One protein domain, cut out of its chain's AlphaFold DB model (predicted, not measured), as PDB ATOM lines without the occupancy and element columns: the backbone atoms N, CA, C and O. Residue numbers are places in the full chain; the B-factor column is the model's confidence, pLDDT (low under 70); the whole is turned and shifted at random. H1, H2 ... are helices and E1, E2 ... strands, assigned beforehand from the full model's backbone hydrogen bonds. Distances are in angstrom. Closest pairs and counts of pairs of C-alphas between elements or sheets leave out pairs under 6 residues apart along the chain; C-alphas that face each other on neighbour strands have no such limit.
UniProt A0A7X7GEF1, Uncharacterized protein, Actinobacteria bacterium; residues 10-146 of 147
ATOM      1  N   TRP A  10     143.063 139.589 129.176       70.62
ATOM      2  CA  TRP A  10     144.432 140.062 128.963       70.62
ATOM      3  C   TRP A  10     144.477 141.156 127.890       70.62
ATOM      4  O   TRP A  10     144.306 140.910 126.694       70.62
ATOM      5  N   VAL A  11     144.776 142.384 128.311       66.88
ATOM      6  CA  VAL A  11     144.924 143.551 127.433       66.88
ATOM      7  C   VAL A  11     146.358 144.078 127.557       66.88
ATOM      8  O   VAL A  11     146.783 144.477 128.633       66.88
ATOM      9  N   ASN A  12     147.137 144.039 126.471       67.69
ATOM     10  CA  ASN A  12     148.549 144.439 126.390       67.69
ATOM     11  C   ASN A  12     149.433 143.799 127.481       67.69
ATOM     12  O   ASN A  12     150.213 144.481 128.137       67.69
ATOM     13  N   GLY A  13     149.274 142.490 127.717       69.88
ATOM     14  CA  GLY A  13     150.048 141.778 128.741       69.88
ATOM     15  C   GLY A  13     149.673 142.145 130.180       69.88
ATOM     16  O   GLY A  13     150.417 141.824 131.101       69.88
ATOM     17  N   ARG A  14     148.527 142.807 130.396       63.09
ATOM     18  CA  ARG A  14     147.974 143.094 131.722       63.09
ATOM     19  C   ARG A  14     146.615 142.433 131.904       63.09
ATOM     20  O   ARG A  14     145.735 142.559 131.053       63.09
ATOM     21  N   LEU A  15     146.450 141.767 133.044       67.81
ATOM     22  CA  LEU A  15     145.170 141.228 133.478       67.81
ATOM     23  C   LEU A  15     144.246 142.389 133.852       67.81
ATOM     24  O   LEU A  15     144.564 143.182 134.738       67.81
ATOM     25  N   THR A  16     143.122 142.502 133.157       63.28
ATOM     26  CA  THR A  16     142.122 143.545 133.369       63.28
ATOM     27  C   THR A  16     140.787 142.905 133.719       63.28
ATOM     28  O   THR A  16     140.341 141.965 133.068       63.28
ATOM     29  N   PHE A  17     140.146 143.451 134.745       63.56
ATOM     30  CA  PHE A  17     138.739 143.246 135.055       63.56
ATOM     31  C   PHE A  17     138.080 144.571 134.705       63.56
ATOM     32  O   PHE A  17     138.339 145.560 135.391       63.56
ATOM     33  N   SER A  18     137.341 144.678 133.606       64.94
ATOM     34  CA  SER A  18     136.619 145.929 133.390       64.94
ATOM     35  C   SER A  18     135.402 145.755 132.510       64.94
ATOM     36  O   SER A  18     135.494 145.720 131.283       64.94
ATOM     37  N   ASP A  19     134.258 145.760 133.175       73.94
ATOM     38  CA  ASP A  19     133.008 146.263 132.637       73.94
ATOM     39  C   ASP A  19     132.923 147.803 132.773       73.94
ATOM     40  O   ASP A  19     131.935 148.378 132.350       73.94
ATOM     41  N   SER A  20     133.939 148.489 133.330       84.88
ATOM     42  CA  SER A  20     133.960 149.954 133.511       84.88
ATOM     43  C   SER A  20     134.439 150.707 132.261       84.88
ATOM     44  O   SER A  20     135.589 150.515 131.854       84.88
ATOM     45  N   ILE A  21     133.645 151.646 131.750       87.62
ATOM     46  CA  ILE A  21     134.074 152.655 130.771       87.62
ATOM     47  C   ILE A  21     134.393 153.956 131.509       87.62
ATOM     48  O   ILE A  21     133.555 154.470 132.250       87.62
ATOM     49  N   ASN A  22     135.610 154.472 131.330       89.38
ATOM     50  CA  ASN A  22     136.070 155.730 131.926       89.38
ATOM     51  C   ASN A  22     137.258 156.317 131.156       89.38
ATOM     52  O   ASN A  22     137.809 155.686 130.257       89.38
ATOM     53  N   SER A  23     137.711 157.494 131.572       86.12
ATOM     54  CA  SER A  23     138.875 158.206 131.022       86.12
ATOM     55  C   SER A  23     140.181 157.393 130.966       86.12
ATOM     56  O   SER A  23     141.010 157.619 130.088       86.12
ATOM     57  N   ARG A  24     140.364 156.383 131.826       84.88
ATOM     58  CA  ARG A  24     141.524 155.466 131.769       84.88
ATOM     59  C   ARG A  24     141.266 154.206 130.939       84.88
ATOM     60  O   ARG A  24     142.211 153.477 130.635       84.88
ATOM     61  N   ARG A  25     140.001 153.908 130.643       83.94
ATOM     62  CA  ARG A  25     139.527 152.710 129.938       83.94
ATOM     63  C   ARG A  25     138.414 153.093 128.955       83.94
ATOM     64  O   ARG A  25     137.253 152.756 129.197       83.94
ATOM     65  N   PRO A  26     138.747 153.820 127.876       89.56
ATOM     66  CA  PRO A  26     137.782 154.098 126.823       89.56
ATOM     67  C   PRO A  26     137.396 152.799 126.091       89.56
ATOM     68  O   PRO A  26     138.157 151.820 126.139       89.56
ATOM     69  N   PRO A  27     136.246 152.765 125.396       91.31
ATOM     70  CA  PRO A  27     135.739 151.582 124.696       91.31
ATOM     71  C   PRO A  27     136.500 151.338 123.382       91.31
ATOM     72  O   PRO A  27     135.958 151.386 122.285       91.31
ATOM     73  N   THR A  28     137.804 151.084 123.486       91.31
ATOM     74  CA  THR A  28     138.654 150.789 122.327       91.31
ATOM     75  C   THR A  28     138.215 149.498 121.634       91.31
ATOM     76  O   THR A  28     137.733 148.572 122.287       91.31
ATOM     77  N   ARG A  29     138.500 149.380 120.331       92.88
ATOM     78  CA  ARG A  29     138.229 148.173 119.523       92.88
ATOM     79  C   ARG A  29     138.694 146.885 120.202       92.88
ATOM     80  O   ARG A  29     137.919 145.962 120.400       92.88
ATOM     81  N   ARG A  30     139.938 146.881 120.691       87.44
ATOM     82  CA  ARG A  30     140.527 145.744 121.412       87.44
ATOM     83  C   ARG A  30     139.745 145.362 122.676       87.44
ATOM     84  O   ARG A  30     139.704 144.189 123.036       87.44
ATOM     85  N   LEU A  31     139.204 146.345 123.396       86.62
ATOM     86  CA  LEU A  31     138.417 146.092 124.601       86.62
ATOM     87  C   LEU A  31     137.042 145.516 124.240       86.62
ATOM     88  O   LEU A  31     136.616 144.553 124.871       86.62
ATOM     89  N   ILE A  32     136.416 146.037 123.183       91.19
ATOM     90  CA  ILE A  32     135.171 145.504 122.620       91.19
ATOM     91  C   ILE A  32     135.357 144.051 122.162       91.19
ATOM     92  O   ILE A  32     134.587 143.182 122.570       91.19
ATOM     93  N   ASP A  33     136.422 143.752 121.417       91.69
ATOM     94  CA  ASP A  33     136.745 142.384 120.985       91.69
ATOM     95  C   ASP A  33     136.903 141.435 122.173       91.69
ATOM     96  O   ASP A  33     136.455 140.288 122.143       91.69
ATOM     97  N   ALA A  34     137.515 141.919 123.255       87.25
ATOM     98  CA  ALA A  34     137.660 141.142 124.474       87.25
ATOM     99  C   ALA A  34     136.315 140.905 125.186       87.25
ATOM    100  O   ALA A  34     136.128 139.833 125.763       87.25
ATOM    101  N   TRP A  35     135.372 141.853 125.136       88.75
ATOM    102  CA  TRP A  35     134.018 141.663 125.669       88.75
ATOM    103  C   TRP A  35     133.245 140.597 124.889       88.75
ATOM    104  O   TRP A  35     132.677 139.694 125.502       88.75
ATOM    105  N   ILE A  36     133.275 140.647 123.553       91.38
ATOM    106  CA  ILE A  36     132.602 139.655 122.700       91.38
ATOM    107  C   ILE A  36     133.261 138.276 122.845       91.38
ATOM    108  O   ILE A  36     132.580 137.267 123.048       91.38
ATOM    109  N   GLY A  37     134.595 138.231 122.836       89.00
ATOM    110  CA  GLY A  37     135.376 137.005 123.004       89.00
ATOM    111  C   GLY A  37     135.259 136.363 124.391       89.00
ATOM    112  O   GLY A  37     135.506 135.167 124.535       89.00
ATOM    113  N   ALA A  38     134.845 137.114 125.418       86.06
ATOM    114  CA  ALA A  38     134.485 136.526 126.709       86.06
ATOM    115  C   ALA A  38     133.248 135.620 126.598       86.06
ATOM    116  O   ALA A  38     133.097 134.712 127.420       86.06
ATOM    117  N   SER A  39     132.400 135.871 125.589       89.75
ATOM    118  CA  SER A  39     131.238 135.067 125.205       89.75
ATOM    119  C   SER A  39     130.382 134.695 126.413       89.75
ATOM    120  O   SER A  39     130.115 133.521 126.664       89.75
ATOM    121  N   ILE A  40     130.006 135.695 127.212       89.62
ATOM    122  CA  ILE A  40     129.109 135.510 128.356       89.62
ATOM    123  C   ILE A  40     127.711 135.201 127.824       89.62
ATOM    124  O   ILE A  40     127.180 135.969 127.032       89.62
ATOM    125  N   HIS A  41     127.137 134.081 128.253       92.44
ATOM    126  CA  HIS A  41     125.854 133.571 127.776       92.44
ATOM    127  C   HIS A  41     125.138 132.782 128.881       92.44
ATOM    128  O   HIS A  41     125.764 132.375 129.867       92.44
ATOM    129  N   VAL A  42     123.839 132.537 128.702       93.81
ATOM    130  CA  VAL A  42     123.062 131.624 129.555       93.81
ATOM    131  C   VAL A  42     123.465 130.184 129.243       93.81
ATOM    132  O   VAL A  42     123.620 129.814 128.080       93.81
ATOM    133  N   ALA A  43     123.658 129.351 130.266       91.25
ATOM    134  CA  ALA A  43     124.073 127.963 130.074       91.25
ATOM    135  C   ALA A  43     123.110 127.219 129.126       91.25
ATOM    136  O   ALA A  43     121.908 127.201 129.348       91.25
ATOM    137  N   GLY A  44     123.647 126.608 128.064       91.19
ATOM    138  CA  GLY A  44     122.848 125.952 127.018       91.19
ATOM    139  C   GLY A  44     122.492 126.845 125.821       91.19
ATOM    140  O   GLY A  44     122.177 126.309 124.763       91.19
ATOM    141  N   LYS A  45     122.657 128.170 125.931       93.50
ATOM    142  CA  LYS A  45     122.306 129.170 124.908       93.50
ATOM    143  C   LYS A  45     123.530 129.971 124.442       93.50
ATOM    144  O   LYS A  45     123.687 131.145 124.749       93.50
ATOM    145  N   ARG A  46     124.473 129.305 123.767       92.19
ATOM    146  CA  ARG A  46     125.788 129.878 123.377       92.19
ATOM    147  C   ARG A  46     125.733 130.948 122.287       92.19
ATOM    148  O   ARG A  46     126.699 131.679 122.109       92.19
ATOM    149  N   ASP A  47     124.639 130.982 121.549       93.88
ATOM    150  CA  ASP A  47     124.360 131.868 120.425       93.88
ATOM    151  C   ASP A  47     123.990 133.295 120.854       93.88
ATOM    152  O   ASP A  47     124.078 134.207 120.037       93.88
ATOM    153  N   TRP A  48     123.629 133.521 122.122       96.00
ATOM    154  CA  TRP A  48     123.300 134.850 122.647       96.00
ATOM    155  C   TRP A  48     124.388 135.350 123.601       96.00
ATOM    156  O   TRP A  48     124.505 134.893 124.741       96.00
ATOM    157  N   ILE A  49     125.190 136.304 123.126       93.88
ATOM    158  CA  ILE A  49     126.276 136.917 123.897       93.88
ATOM    159  C   ILE A  49     125.763 138.181 124.588       93.88
ATOM    160  O   ILE A  49     125.229 139.083 123.948       93.88
ATOM    161  N   ILE A  50     125.975 138.268 125.900       93.38
ATOM    162  CA  ILE A  50     125.531 139.386 126.732       93.38
ATOM    163  C   ILE A  50     126.731 140.265 127.081       93.38
ATOM    164  O   ILE A  50     127.652 139.842 127.785       93.38
ATOM    165  N   VAL A  51     126.684 141.525 126.645       92.19
ATOM    166  CA  VAL A  51     127.654 142.556 127.025       92.19
ATOM    167  C   VAL A  51     126.943 143.630 127.835       92.19
ATOM    168  O   VAL A  51     126.062 144.326 127.345       92.19
ATOM    169  N   LYS A  52     127.352 143.786 129.095       90.88
ATOM    170  CA  LYS A  52     126.882 144.852 129.983       90.88
ATOM    171  C   LYS A  52     128.102 145.576 130.520       90.88
ATOM    172  O   LYS A  52     128.945 144.962 131.160       90.88
ATOM    173  N   VAL A  53     128.168 146.881 130.312       88.69
ATOM    174  CA  VAL A  53     129.217 147.760 130.840       88.69
ATOM    175  C   VAL A  53     128.611 148.792 131.791       88.69
ATOM    176  O   VAL A  53     127.403 149.026 131.788       88.69
ATOM    177  N   HIS A  54     129.415 149.363 132.677       87.38
ATOM    178  CA  HIS A  54     129.036 150.451 133.567       87.38
ATOM    179  C   HIS A  54     129.952 151.652 133.351       87.38
ATOM    180  O   HIS A  54     131.095 151.519 132.924       87.38
ATOM    181  N   THR A  55     129.469 152.835 133.699       88.44
ATOM    182  CA  THR A  55     130.268 154.057 133.700       88.44
ATOM    183  C   THR A  55     129.766 155.012 134.775       88.44
ATOM    184  O   THR A  55     128.616 154.912 135.212       88.44
ATOM    185  N   HIS A  56     130.623 155.933 135.206       85.19
ATOM    186  CA  HIS A  56     130.237 157.058 136.044       85.19
ATOM    187  C   HIS A  56     129.961 158.270 135.148       85.19
ATOM    188  O   HIS A  56     130.869 159.019 134.799       85.19
ATOM    189  N   GLY A  57     128.691 158.475 134.790       77.88
ATOM    190  CA  GLY A  57     128.294 159.500 133.814       77.88
ATOM    191  C   GLY A  57     128.708 160.935 134.169       77.88
ATOM    192  O   GLY A  57     128.926 161.736 133.271       77.88
ATOM    193  N   THR A  58     128.869 161.266 135.455       82.25
ATOM    194  CA  THR A  58     129.292 162.610 135.890       82.25
ATOM    195  C   THR A  58     130.802 162.826 135.783       82.25
ATOM    196  O   THR A  58     131.236 163.896 135.372       82.25
ATOM    197  N   THR A  59     131.617 161.841 136.172       86.50
ATOM    198  CA  THR A  59     133.085 161.992 136.233       86.50
ATOM    199  C   THR A  59     133.779 161.626 134.931       86.50
ATOM    200  O   THR A  59     134.902 162.058 134.705       86.50
ATOM    201  N   ASP A  60     133.118 160.843 134.080       87.94
ATOM    202  CA  ASP A  60     133.664 160.349 132.817       87.94
ATOM    203  C   ASP A  60     132.862 160.837 131.602       87.94
ATOM    204  O   ASP A  60     132.918 160.231 130.533       87.94
ATOM    205  N   ALA A  61     132.136 161.951 131.760       89.50
ATOM    206  CA  ALA A  61     131.264 162.521 130.736       89.50
ATOM    207  C   ALA A  61     131.966 162.693 129.380       89.50
ATOM    208  O   ALA A  61     131.387 162.355 128.356       89.50
ATOM    209  N   GLU A  62     133.224 163.144 129.362       91.06
ATOM    210  CA  GLU A  62     133.991 163.327 128.121       91.06
ATOM    211  C   GLU A  62     134.192 162.014 127.350       91.06
ATOM    212  O   GLU A  62     134.059 161.987 126.130       91.06
ATOM    213  N   VAL A  63     134.465 160.902 128.041       92.25
ATOM    214  CA  VAL A  63     134.622 159.603 127.372       92.25
ATOM    215  C   VAL A  63     133.282 159.017 126.969       92.25
ATOM    216  O   VAL A  63     133.199 158.428 125.899       92.25
ATOM    217  N   VAL A  64     132.256 159.158 127.810       90.62
ATOM    218  CA  VAL A  64     130.939 158.528 127.608       90.62
ATOM    219  C   VAL A  64     130.096 159.261 126.567       90.62
ATOM    220  O   VAL A  64     129.350 158.621 125.835       90.62
ATOM    221  N   LEU A  65     130.193 160.589 126.512       91.69
ATOM    222  CA  LEU A  65     129.406 161.443 125.615       91.69
ATOM    223  C   LEU A  65     130.234 162.003 124.449       91.69
ATOM    224  O   LEU A  65     129.687 162.693 123.594       91.69
ATOM    225  N   GLY A  66     131.547 161.760 124.431       92.56
ATOM    226  CA  GLY A  66     132.454 162.245 123.394       92.56
ATOM    227  C   GLY A  66     132.815 161.195 122.344       92.56
ATOM    228  O   GLY A  66     132.282 160.084 122.307       92.56
ATOM    229  N   GLY A  67     133.790 161.550 121.502       95.88
ATOM    230  CA  GLY A  67     134.181 160.757 120.330       95.88
ATOM    231  C   GLY A  67     134.657 159.339 120.649       95.88
ATOM    232  O   GLY A  67     134.467 158.439 119.845       95.88
ATOM    233  N   ALA A  68     135.208 159.095 121.843       94.00
ATOM    234  CA  ALA A  68     135.647 157.755 122.224       94.00
ATOM    235  C   ALA A  68     134.483 156.749 122.284       94.00
ATOM    236  O   ALA A  68     134.644 155.612 121.846       94.00
ATOM    237  N   MET A  69     133.323 157.150 122.820       94.56
ATOM    238  CA  MET A  69     132.139 156.288 122.848       94.56
ATOM    239  C   MET A  69     131.526 156.138 121.456       94.56
ATOM    240  O   MET A  69     131.170 155.026 121.078       94.56
ATOM    241  N   ASP A  70     131.464 157.227 120.687       96.94
ATOM    242  CA  ASP A  70     130.962 157.231 119.308       96.94
ATOM    243  C   ASP A  70     131.761 156.280 118.397       96.94
ATOM    244  O   ASP A  70     131.192 155.432 117.705       96.94
ATOM    245  N   GLU A  71     133.093 156.319 118.480       97.44
ATOM    246  CA  GLU A  71     133.974 155.374 117.785       97.44
ATOM    247  C   GLU A  71     133.746 153.926 118.240       97.44
ATOM    248  O   GLU A  71     133.826 152.995 117.432       97.44
ATOM    249  N   GLY A  72     133.466 153.724 119.531       95.69
ATOM    250  CA  GLY A  72     133.139 152.421 120.102       95.69
ATOM    251  C   GLY A  72     131.832 151.852 119.545       95.69
ATOM    252  O   GLY A  72     131.803 150.696 119.116       95.69
ATOM    253  N   PHE A  73     130.773 152.665 119.491       97.00
ATOM    254  CA  PHE A  73     129.494 152.288 118.883       97.00
ATOM    255  C   PHE A  73     129.640 152.020 117.387       97.00
ATOM    256  O   PHE A  73     129.269 150.942 116.925       97.00
ATOM    257  N   SER A  74     130.306 152.918 116.659       98.19
ATOM    258  CA  SER A  74     130.607 152.737 115.235       98.19
ATOM    259  C   SER A  74     131.354 151.424 114.970       98.19
ATOM    260  O   SER A  74     131.130 150.747 113.963       98.19
ATOM    261  N   TYR A  75     132.256 151.024 115.870       98.00
ATOM    262  CA  TYR A  75     132.953 149.747 115.754       98.00
ATOM    263  C   TYR A  75     132.038 148.540 115.991       98.00
ATOM    264  O   TYR A  75     132.072 147.600 115.195       98.00
ATOM    265  N   LEU A  76     131.213 148.568 117.043       96.31
ATOM    266  CA  LEU A  76     130.218 147.523 117.308       96.31
ATOM    267  C   LEU A  76     129.280 147.335 116.114       96.31
ATOM    268  O   LEU A  76     129.088 146.216 115.649       96.31
ATOM    269  N   GLU A  77     128.753 148.430 115.581       97.94
ATOM    270  CA  GLU A  77     127.797 148.421 114.475       97.94
ATOM    271  C   GLU A  77     128.432 147.975 113.156       97.94
ATOM    272  O   GLU A  77     127.796 147.283 112.368       97.94
ATOM    273  N   SER A  78     129.698 148.315 112.907       97.56
ATOM    274  CA  SER A  78     130.370 147.919 111.662       97.56
ATOM    275  C   SER A  78     130.905 146.485 111.671       97.56
ATOM    276  O   SER A  78     130.965 145.859 110.613       97.56
ATOM    277  N   VAL A  79     131.315 145.954 112.828       97.88
ATOM    278  CA  VAL A  79     131.973 144.635 112.920       97.88
ATOM    279  C   VAL A  79     131.065 143.550 113.488       97.88
ATOM    280  O   VAL A  79     131.154 142.399 113.057       97.88
ATOM    281  N   TYR A  80     130.182 143.901 114.420       97.25
ATOM    282  CA  TYR A  80     129.340 142.964 115.165       97.25
ATOM    283  C   TYR A  80     127.844 143.134 114.855       97.25
ATOM    284  O   TYR A  80     127.001 142.799 115.681       97.25
ATOM    285  N   ASN A  81     127.507 143.619 113.657       97.62
ATOM    286  CA  ASN A  81     126.124 143.744 113.187       97.62
ATOM    287  C   ASN A  81     125.986 143.475 111.673       97.62
ATOM    288  O   ASN A  81     125.316 144.213 110.954       97.62
ATOM    289  N   ASP A  82     126.661 142.438 111.165       96.00
ATOM    290  CA  ASP A  82     126.650 142.093 109.733       96.00
ATOM    291  C   ASP A  82     125.375 141.356 109.274       96.00
ATOM    292  O   ASP A  82     125.208 141.093 108.083       96.00
ATOM    293  N   GLY A  83     124.474 141.014 110.201       94.50
ATOM    294  CA  GLY A  83     123.211 140.330 109.922       94.50
ATOM    295  C   GLY A  83     123.360 138.842 109.592       94.50
ATOM    296  O   GLY A  83     122.359 138.174 109.341       94.50
ATOM    297  N   ALA A  84     124.587 138.312 109.583       93.81
ATOM    298  CA  ALA A  84     124.875 136.932 109.200       93.81
ATOM    299  C   ALA A  84     125.625 136.171 110.297       93.81
ATOM    300  O   ALA A  84     125.185 135.109 110.730       93.81
ATOM    301  N   ARG A  85     126.764 136.700 110.753       94.12
ATOM    302  CA  ARG A  85     127.528 136.155 111.884       94.12
ATOM    303  C   ARG A  85     127.127 136.806 113.194       94.12
ATOM    304  O   ARG A  85     127.150 136.137 114.221       94.12
ATOM    305  N   TYR A  86     126.786 138.092 113.150       96.56
ATOM    306  CA  TYR A  86     126.388 138.855 114.321       96.56
ATOM    307  C   TYR A  86     125.171 139.723 114.024       96.56
ATOM    308  O   TYR A  86     125.084 140.356 112.971       96.56
ATOM    309  N   VAL A  87     124.267 139.783 114.997       97.31
ATOM    310  CA  VAL A  87     123.159 140.736 115.050       97.31
ATOM    311  C   VAL A  87     123.276 141.481 116.374       97.31
ATOM    312  O   VAL A  87     123.358 140.858 117.436       97.31
ATOM    313  N   LEU A  88     123.344 142.809 116.311       97.19
ATOM    314  CA  LEU A  88     123.534 143.661 117.479       97.19
ATOM    315  C   LEU A  88     122.183 144.119 118.027       97.19
ATOM    316  O   LEU A  88     121.430 144.809 117.344       97.19
ATOM    317  N   HIS A  89     121.912 143.797 119.290       97.12
ATOM    318  CA  HIS A  89     120.714 144.252 119.994       97.12
ATOM    319  C   HIS A  89     121.111 145.164 121.156       97.12
ATOM    320  O   HIS A  89     121.682 144.711 122.150       97.12
ATOM    321  N   TYR A  90     120.767 146.449 121.060       96.75
ATOM    322  CA  TYR A  90     120.731 147.321 122.230       96.75
ATOM    323  C   TYR A  90     119.420 147.084 122.980       96.75
ATOM    324  O   TYR A  90     118.335 147.093 122.388       96.75
ATOM    325  N   VAL A  91     119.531 146.828 124.280       96.19
ATOM    326  CA  VAL A  91     118.402 146.443 125.130       96.19
ATOM    327  C   VAL A  91     118.446 147.206 126.444       96.19
ATOM    328  O   VAL A  91     119.518 147.506 126.982       96.19
ATOM    329  N   THR A  92     117.273 147.501 126.988       94.38
ATOM    330  CA  THR A  92     117.166 147.991 128.364       94.38
ATOM    331  C   THR A  92     117.438 146.863 129.365       94.38
ATOM    332  O   THR A  92     117.423 145.680 129.028       94.38
ATOM    333  N   ALA A  93     117.655 147.201 130.641       93.44
ATOM    334  CA  ALA A  93     117.828 146.185 131.684       93.44
ATOM    335  C   ALA A  93     116.583 145.290 131.860       93.44
ATOM    336  O   ALA A  93     116.723 144.111 132.177       93.44
ATOM    337  N   ARG A  94     115.380 145.845 131.640       95.44
ATOM    338  CA  ARG A  94     114.107 145.106 131.653       95.44
ATOM    339  C   ARG A  94     114.052 144.098 130.505       95.44
ATOM    340  O   ARG A  94     113.787 142.927 130.737       95.44
ATOM    341  N   GLU A  95     114.351 144.544 129.289       97.25
ATOM    342  CA  GLU A  95     114.363 143.679 128.102       97.25
ATOM    343  C   GLU A  95     115.401 142.569 128.233       97.25
ATOM    344  O   GLU A  95     115.096 141.409 127.979       97.25
ATOM    345  N   LEU A  96     116.609 142.895 128.706       96.31
ATOM    346  CA  LEU A  96     117.645 141.889 128.927       96.31
ATOM    347  C   LEU A  96     117.209 140.826 129.942       96.31
ATOM    348  O   LEU A  96     117.526 139.655 129.763       96.31
ATOM    349  N   TYR A  97     116.483 141.214 130.994       96.31
ATOM    350  CA  TYR A  97     115.917 140.256 131.941       96.31
ATOM    351  C   TYR A  97     114.961 139.276 131.246       96.31
ATOM    352  O   TYR A  97     115.119 138.069 131.406       96.31
ATOM    353  N   ASN A  98     114.037 139.778 130.424       97.50
ATOM    354  CA  ASN A  98     113.106 138.931 129.676       97.50
ATOM    355  C   ASN A  98     113.825 137.989 128.699       97.50
ATOM    356  O   ASN A  98     113.514 136.799 128.659       97.50
ATOM    357  N   ILE A  99     114.838 138.489 127.985       97.62
ATOM    358  CA  ILE A  99     115.668 137.691 127.070       97.62
ATOM    359  C   ILE A  99     116.413 136.583 127.826       97.62
ATOM    360  O   ILE A  99     116.496 135.456 127.342       97.62
ATOM    361  N   ILE A 100     116.935 136.868 129.025       96.31
ATOM    362  CA  ILE A 100     117.571 135.849 129.872       96.31
ATOM    363  C   ILE A 100     116.550 134.792 130.299       96.31
ATOM    364  O   ILE A 100     116.845 133.607 130.182       96.31
ATOM    365  N   CYS A 101     115.350 135.188 130.732       97.25
ATOM    366  CA  CYS A 101     114.304 134.231 131.095       97.25
ATOM    367  C   CYS A 101     113.905 133.333 129.913       97.25
ATOM    368  O   CYS A 101     113.759 132.126 130.088       97.25
ATOM    369  N   ALA A 102     113.793 133.892 128.706       97.94
ATOM    370  CA  ALA A 102     113.540 133.118 127.491       97.94
ATOM    371  C   ALA A 102     114.690 132.141 127.191       97.94
ATOM    372  O   ALA A 102     114.468 130.960 126.922       97.94
ATOM    373  N   ALA A 103     115.939 132.599 127.310       97.06
ATOM    374  CA  ALA A 103     117.113 131.747 127.138       97.06
ATOM    375  C   ALA A 103     117.138 130.580 128.140       97.06
ATOM    376  O   ALA A 103     117.439 129.450 127.758       97.06
ATOM    377  N   GLU A 104     116.812 130.840 129.409       97.00
ATOM    378  CA  GLU A 104     116.724 129.824 130.466       97.00
ATOM    379  C   GLU A 104     115.590 128.817 130.214       97.00
ATOM    380  O   GLU A 104     115.734 127.640 130.547       97.00
ATOM    381  N   ALA A 105     114.499 129.251 129.577       97.44
ATOM    382  CA  ALA A 105     113.395 128.391 129.151       97.44
ATOM    383  C   ALA A 105     113.707 127.553 127.892       97.44
ATOM    384  O   ALA A 105     112.914 126.689 127.518       97.44
ATOM    385  N   GLY A 106     114.866 127.758 127.255       96.44
ATOM    386  CA  GLY A 106     115.276 127.022 126.056       96.44
ATOM    387  C   GLY A 106     114.648 127.539 124.760       96.44
ATOM    388  O   GLY A 106     114.641 126.824 123.759       96.44
ATOM    389  N   GLU A 107     114.138 128.770 124.773       97.75
ATOM    390  CA  GLU A 107     113.561 129.427 123.605       97.75
ATOM    391  C   GLU A 107     114.578 129.565 122.456       97.75
ATOM    392  O   GLU A 107     115.797 129.623 122.664       97.75
ATOM    393  N   VAL A 108     114.090 129.614 121.214       95.00
ATOM    394  CA  VAL A 108     114.905 129.611 119.983       95.00
ATOM    395  C   VAL A 108     114.564 130.792 119.081       95.00
ATOM    396  O   VAL A 108     113.496 131.368 119.186       95.00
ATOM    397  N   GLY A 109     115.454 131.136 118.150       93.69
ATOM    398  CA  GLY A 109     115.237 132.268 117.245       93.69
ATOM    399  C   GLY A 109     115.925 133.543 117.723       93.69
ATOM    400  O   GLY A 109     116.993 133.476 118.342       93.69
ATOM    401  N   SER A 110     115.354 134.695 117.368       95.56
ATOM    402  CA  SER A 110     115.949 136.001 117.646       95.56
ATOM    403  C   SER A 110     115.699 136.402 119.102       95.56
ATOM    404  O   SER A 110     114.568 136.292 119.566       95.56
ATOM    405  N   PRO A 111     116.697 136.924 119.838       96.38
ATOM    406  CA  PRO A 111     116.457 137.476 121.172       96.38
ATOM    407  C   PRO A 111     115.508 138.688 121.136       96.38
ATOM    408  O   PRO A 111     114.878 139.001 122.143       96.38
ATOM    409  N   ASP A 112     115.375 139.357 119.985       96.19
ATOM    410  CA  ASP A 112     114.467 140.497 119.808       96.19
ATOM    411  C   ASP A 112     112.997 140.128 120.053       96.19
ATOM    412  O   ASP A 112     112.244 140.933 120.599       96.19
ATOM    413  N   ASP A 113     112.623 138.883 119.742       97.56
ATOM    414  CA  ASP A 113     111.259 138.363 119.893       97.56
ATOM    415  C   ASP A 113     110.847 138.219 121.372       97.56
ATOM    416  O   ASP A 113     109.670 138.064 121.692       97.56
ATOM    417  N   TYR A 114     111.814 138.297 122.290       97.88
ATOM    418  CA  TYR A 114     111.642 138.028 123.717       97.88
ATOM    419  C   TYR A 114     111.817 139.270 124.597       97.88
ATOM    420  O   TYR A 114     111.958 139.148 125.814       97.88
ATOM    421  N   ARG A 115     111.791 140.478 124.019       97.56
ATOM    422  CA  ARG A 115     111.914 141.742 124.773       97.56
ATOM    423  C   ARG A 115     110.856 141.908 125.866       97.56
ATOM    424  O   ARG A 115     111.155 142.509 126.898       97.56
ATOM    425  N   ASP A 116     109.679 141.316 125.676       97.38
ATOM    426  CA  ASP A 116     108.516 141.419 126.568       97.38
ATOM    427  C   ASP A 116     108.055 140.045 127.108       97.38
ATOM    428  O   ASP A 116     106.888 139.849 127.408       97.38
ATOM    429  N   TYR A 117     108.973 139.076 127.246       97.94
ATOM    430  CA  TYR A 117     108.644 137.673 127.565       97.94
ATOM    431  C   TYR A 117     107.888 137.450 128.892       97.94
ATOM    432  O   TYR A 117     106.873 136.759 128.911       97.94
ATOM    433  N   VAL A 118     108.381 137.993 130.012       97.56
ATOM    434  CA  VAL A 118     107.767 137.818 131.349       97.56
ATOM    435  C   VAL A 118     107.204 139.132 131.880       97.56
ATOM    436  O   VAL A 118     106.155 139.157 132.521       97.56
ATOM    437  N   ILE A 119     107.937 140.224 131.663       96.50
ATOM    438  CA  ILE A 119     107.621 141.554 132.177       96.50
ATOM    439  C   ILE A 119     107.275 142.466 131.005       96.50
ATOM    440  O   ILE A 119     108.160 142.837 130.232       96.50
ATOM    441  N   GLU A 120     106.018 142.883 130.935       95.44
ATOM    442  CA  GLU A 120     105.522 143.869 129.972       95.44
ATOM    443  C   GLU A 120     106.268 145.218 130.073       95.44
ATOM    444  O   GLU A 120     106.823 145.559 131.131       95.44
ATOM    445  N   PRO A 121     106.307 146.017 128.995       94.19
ATOM    446  CA  PRO A 121     106.842 147.366 129.062       94.19
ATOM    447  C   PRO A 121     106.007 148.227 130.026       94.19
ATOM    448  O   PRO A 121     104.791 148.053 130.133       94.19
ATOM    449  N   PRO A 122     106.635 149.177 130.740       88.56
ATOM    450  CA  PRO A 122     105.902 150.094 131.600       88.56
ATOM    451  C   PRO A 122     104.886 150.894 130.780       88.56
ATOM    452  O   PRO A 122     105.226 151.469 129.743       88.56
ATOM    453  N   SER A 123     103.649 150.963 131.265       87.50
ATOM    454  CA  SER A 123     102.667 151.905 130.748       87.50
ATOM    455  C   SER A 123     102.964 153.284 131.329       87.50
ATOM    456  O   SER A 123     102.909 153.499 132.540       87.50
ATOM    457  N   TYR A 124     103.310 154.223 130.456       79.56
ATOM    458  CA  TYR A 124     103.402 155.625 130.831       79.56
ATOM    459  C   TYR A 124     102.078 156.291 130.507       79.56
ATOM    460  O   TYR A 124     101.551 156.112 129.409       79.56
ATOM    461  N   ASP A 125     101.564 157.067 131.450       77.25
ATOM    462  CA  ASP A 125     100.552 158.062 131.149       77.25
ATOM    463  C   ASP A 125     101.287 159.332 130.687       77.25
ATOM    464  O   ASP A 125     101.957 159.974 131.500       77.25
ATOM    465  N   PRO A 126     101.262 159.671 129.384       68.75
ATOM    466  CA  PRO A 126     101.927 160.862 128.878       68.75
ATOM    467  C   PRO A 126     101.111 162.129 129.153       68.75
ATOM    468  O   PRO A 126     101.513 163.204 128.698       68.75
ATOM    469  N   THR A 127      99.948 162.033 129.817       70.00
ATOM    470  CA  THR A 127      99.168 163.224 130.139       70.00
ATOM    471  C   THR A 127      99.987 164.146 131.048       70.00
ATOM    472  O   THR A 127     100.529 163.723 132.069       70.00
ATOM    473  N   PRO A 128     100.112 165.434 130.693       60.03
ATOM    474  CA  PRO A 128     100.891 166.401 131.457       60.03
ATOM    475  C   PRO A 128     100.177 166.872 132.736       60.03
ATOM    476  O   PRO A 128     100.474 167.964 133.219       60.03
ATOM    477  N   ASP A 129      99.277 166.072 133.320       59.66
ATOM    478  CA  ASP A 129      98.582 166.388 134.576       59.66
ATOM    479  C   ASP A 129      99.495 166.165 135.795       59.66
ATOM    480  O   ASP A 129      99.138 165.572 136.812       59.66
ATOM    481  N   ILE A 130     100.707 166.721 135.725       58.72
ATOM    482  CA  ILE A 130     101.482 167.045 136.913       58.72
ATOM    483  C   ILE A 130     100.880 168.337 137.468       58.72
ATOM    484  O   ILE A 130     101.370 169.436 137.209       58.72
ATOM    485  N   VAL A 131      99.819 168.207 138.268       56.41
ATOM    486  CA  VAL A 131      99.232 169.328 139.033       56.41
ATOM    487  C   VAL A 131     100.302 170.031 139.900       56.41
ATOM    488  O   VAL A 131     100.160 171.195 140.261       56.41
ATOM    489  N   GLU A 132     101.414 169.342 140.176       54.19
ATOM    490  CA  GLU A 132     102.523 169.762 141.034       54.19
ATOM    491  C   GLU A 132     103.796 170.230 140.313       54.19
ATOM    492  O   GLU A 132     104.789 170.487 140.998       54.19
ATOM    493  N   ALA A 133     103.840 170.353 138.977       56.03
ATOM    494  CA  ALA A 133     105.013 170.950 138.339       56.03
ATOM    495  C   ALA A 133     105.089 172.407 138.805       56.03
ATOM    496  O   ALA A 133     104.380 173.275 138.294       56.03
ATOM    497  N   SER A 134     105.898 172.644 139.841       66.50
ATOM    498  CA  SER A 134     105.962 173.929 140.514       66.50
ATOM    499  C   SER A 134     106.284 175.003 139.486       66.50
ATOM    500  O   SER A 134     106.961 174.759 138.480       66.50
ATOM    501  N   GLN A 135     105.820 176.223 139.743       73.69
ATOM    502  CA  GLN A 135     106.167 177.364 138.898       73.69
ATOM    503  C   GLN A 135     107.694 177.486 138.723       73.69
ATOM    504  O   GLN A 135     108.158 177.916 137.670       73.69
ATOM    505  N   GLU A 136     108.481 177.032 139.707       72.31
ATOM    506  CA  GLU A 136     109.943 176.962 139.643       72.31
ATOM    507  C   GLU A 136     110.453 175.945 138.612       72.31
ATOM    508  O   GLU A 136     111.352 176.276 137.838       72.31
ATOM    509  N   LEU A 137     109.872 174.740 138.543       70.00
ATOM    510  CA  LEU A 137     110.240 173.739 137.538       70.00
ATOM    511  C   LEU A 137     109.877 174.221 136.128       70.00
ATOM    512  O   LEU A 137     110.693 174.122 135.213       70.00
ATOM    513  N   GLN A 138     108.689 174.807 135.959       72.00
ATOM    514  CA  GLN A 138     108.268 175.379 134.679       72.00
ATOM    515  C   GLN A 138     109.178 176.538 134.245       72.00
ATOM    516  O   GLN A 138     109.562 176.622 133.076       72.00
ATOM    517  N   ALA A 139     109.584 177.402 135.183       77.00
ATOM    518  CA  ALA A 139     110.529 178.484 134.917       77.00
ATOM    519  C   ALA A 139     111.928 177.961 134.556       77.00
ATOM    520  O   ALA A 139     112.557 178.484 133.634       77.00
ATOM    521  N   ALA A 140     112.411 176.918 135.240       74.19
ATOM    522  CA  ALA A 140     113.700 176.297 134.952       74.19
ATOM    523  C   ALA A 140     113.720 175.646 133.561       74.19
ATOM    524  O   ALA A 140     114.648 175.886 132.794       74.19
ATOM    525  N   VAL A 141     112.673 174.899 133.194       73.94
ATOM    526  CA  VAL A 141     112.522 174.318 131.849       73.94
ATOM    527  C   VAL A 141     112.456 175.421 130.790       73.94
ATOM    528  O   VAL A 141     113.210 175.387 129.820       73.94
ATOM    529  N   ALA A 142     111.636 176.455 130.994       74.75
ATOM    530  CA  ALA A 142     111.527 177.571 130.054       74.75
ATOM    531  C   ALA A 142     112.839 178.354 129.876       74.75
ATOM    532  O   ALA A 142     113.055 178.927 128.811       74.75
ATOM    533  N   LYS A 143     113.699 178.399 130.902       75.12
ATOM    534  CA  LYS A 143     115.032 179.007 130.828       75.12
ATOM    535  C   LYS A 143     116.016 178.142 130.039       75.12
ATOM    536  O   LYS A 143     116.833 178.689 129.316       75.12
ATOM    537  N   THR A 144     115.937 176.821 130.175       73.50
ATOM    538  CA  THR A 144     116.830 175.874 129.485       73.50
ATOM    539  C   THR A 144     116.572 175.803 127.978       73.50
ATOM    540  O   THR A 144     117.499 175.537 127.225       73.50
ATOM    541  N   TYR A 145     115.334 176.046 127.531       64.25
ATOM    542  CA  TYR A 145     114.930 175.944 126.119       64.25
ATOM    543  C   TYR A 145     114.621 177.292 125.444       64.25
ATOM    544  O   TYR A 145     114.066 177.310 124.346       64.25
ATOM    545  N   ARG A 146     114.946 178.423 126.085       54.19
ATOM    546  CA  ARG A 146     114.992 179.728 125.412       54.19
ATOM    547  C   ARG A 146     116.431 180.011 125.000       54.19
ATOM    548  O   ARG A 146     117.224 180.369 125.863       54.19
TER     549      ARG A 146
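This is residues 10 to 146 of the 147 residues of an uncharacterized protein of Actinobacteria bacterium (UniProt A0A7X7GEF1). Two small groups of helices, H1 with H3 and the short H2 in one and H4 with H5 in the other, make up the body together with long stretches that have no named element, among them residues 38 to 60 and 80 to 92. From this body a long arm, residues 123 to 146, sticks out and ends in H6. The printed part has 137 residues, with one named strand and six named helices in the order E1, H1, H2, H3, H4, H5, H6. The class is mostly helix, though under half of the residues, 56 of 137, are in named elements. The whole is loose, with a radius of gyration of the C-alphas of 19.5 A and spans of 55 by 38 by 26 A.

E1, residues 14 to 16, pairs with no named strand; residues 10 to 11 form a short antiparallel pairing with its residues 14 to 15. Residues 20 to 21 pair with residues 54 to 55, parallel. H1, residues 29 to 37, touches H3, residues 67 to 79, which meets it with residues 72 to 76 alone. The closest C-alphas, of Arg 29 and Gly 72, are 6.7 A apart. H1 and H3 run the same way at a steep tilt of 48 degrees. H2, residues 61 to 65, is close to H3 but not clearly touching, and the closest C-alphas, of Val 63 and Met 69, are 6.1 A apart. H4, residues 93 to 104, touches H5, residues 111 to 114, with the C-alphas of Ile 99 and Tyr 114 closest at 5.3 A. H3 and H4 are apart. H6, residues 135 to 144, touches no helix. In H1, H2, H3, H4 and H6 every O i to N i+4 pair is within hydrogen-bond range; H5 is too short for such a pair, and its one O i to N i+3 pair is within range.

E1 begins at C-alpha 14, (147.974, 143.094, 131.722), and is 6.1 A long. H1 is 12.0 A long, H2 5.6 A and H3, the longest helix with 13 residues, 17.9 A. H4 begins at C-alpha 93, (117.828, 146.185, 131.684), and is 16.4 A long; H5 is 5.5 A. H6 is 14.3 A long and ends at C-alpha 144, (116.830, 175.874, 129.485).

The C-alphas of Gly 13 and Val 131 are the two farthest apart, at 58.7 A. Without residues 123 to 146, which stand free, the body spans 39 by 33 by 25 A. The printed part has no cut. The links E1 to H1, H1 to H2, H3 to H4 and H5 to H6 are long; that from H2 to H3 is tight. The mean pLDDT of the printed part is 87.0, and it is under 70 at residues 11 to 18, 126, 128 to 134 and 145 to 146.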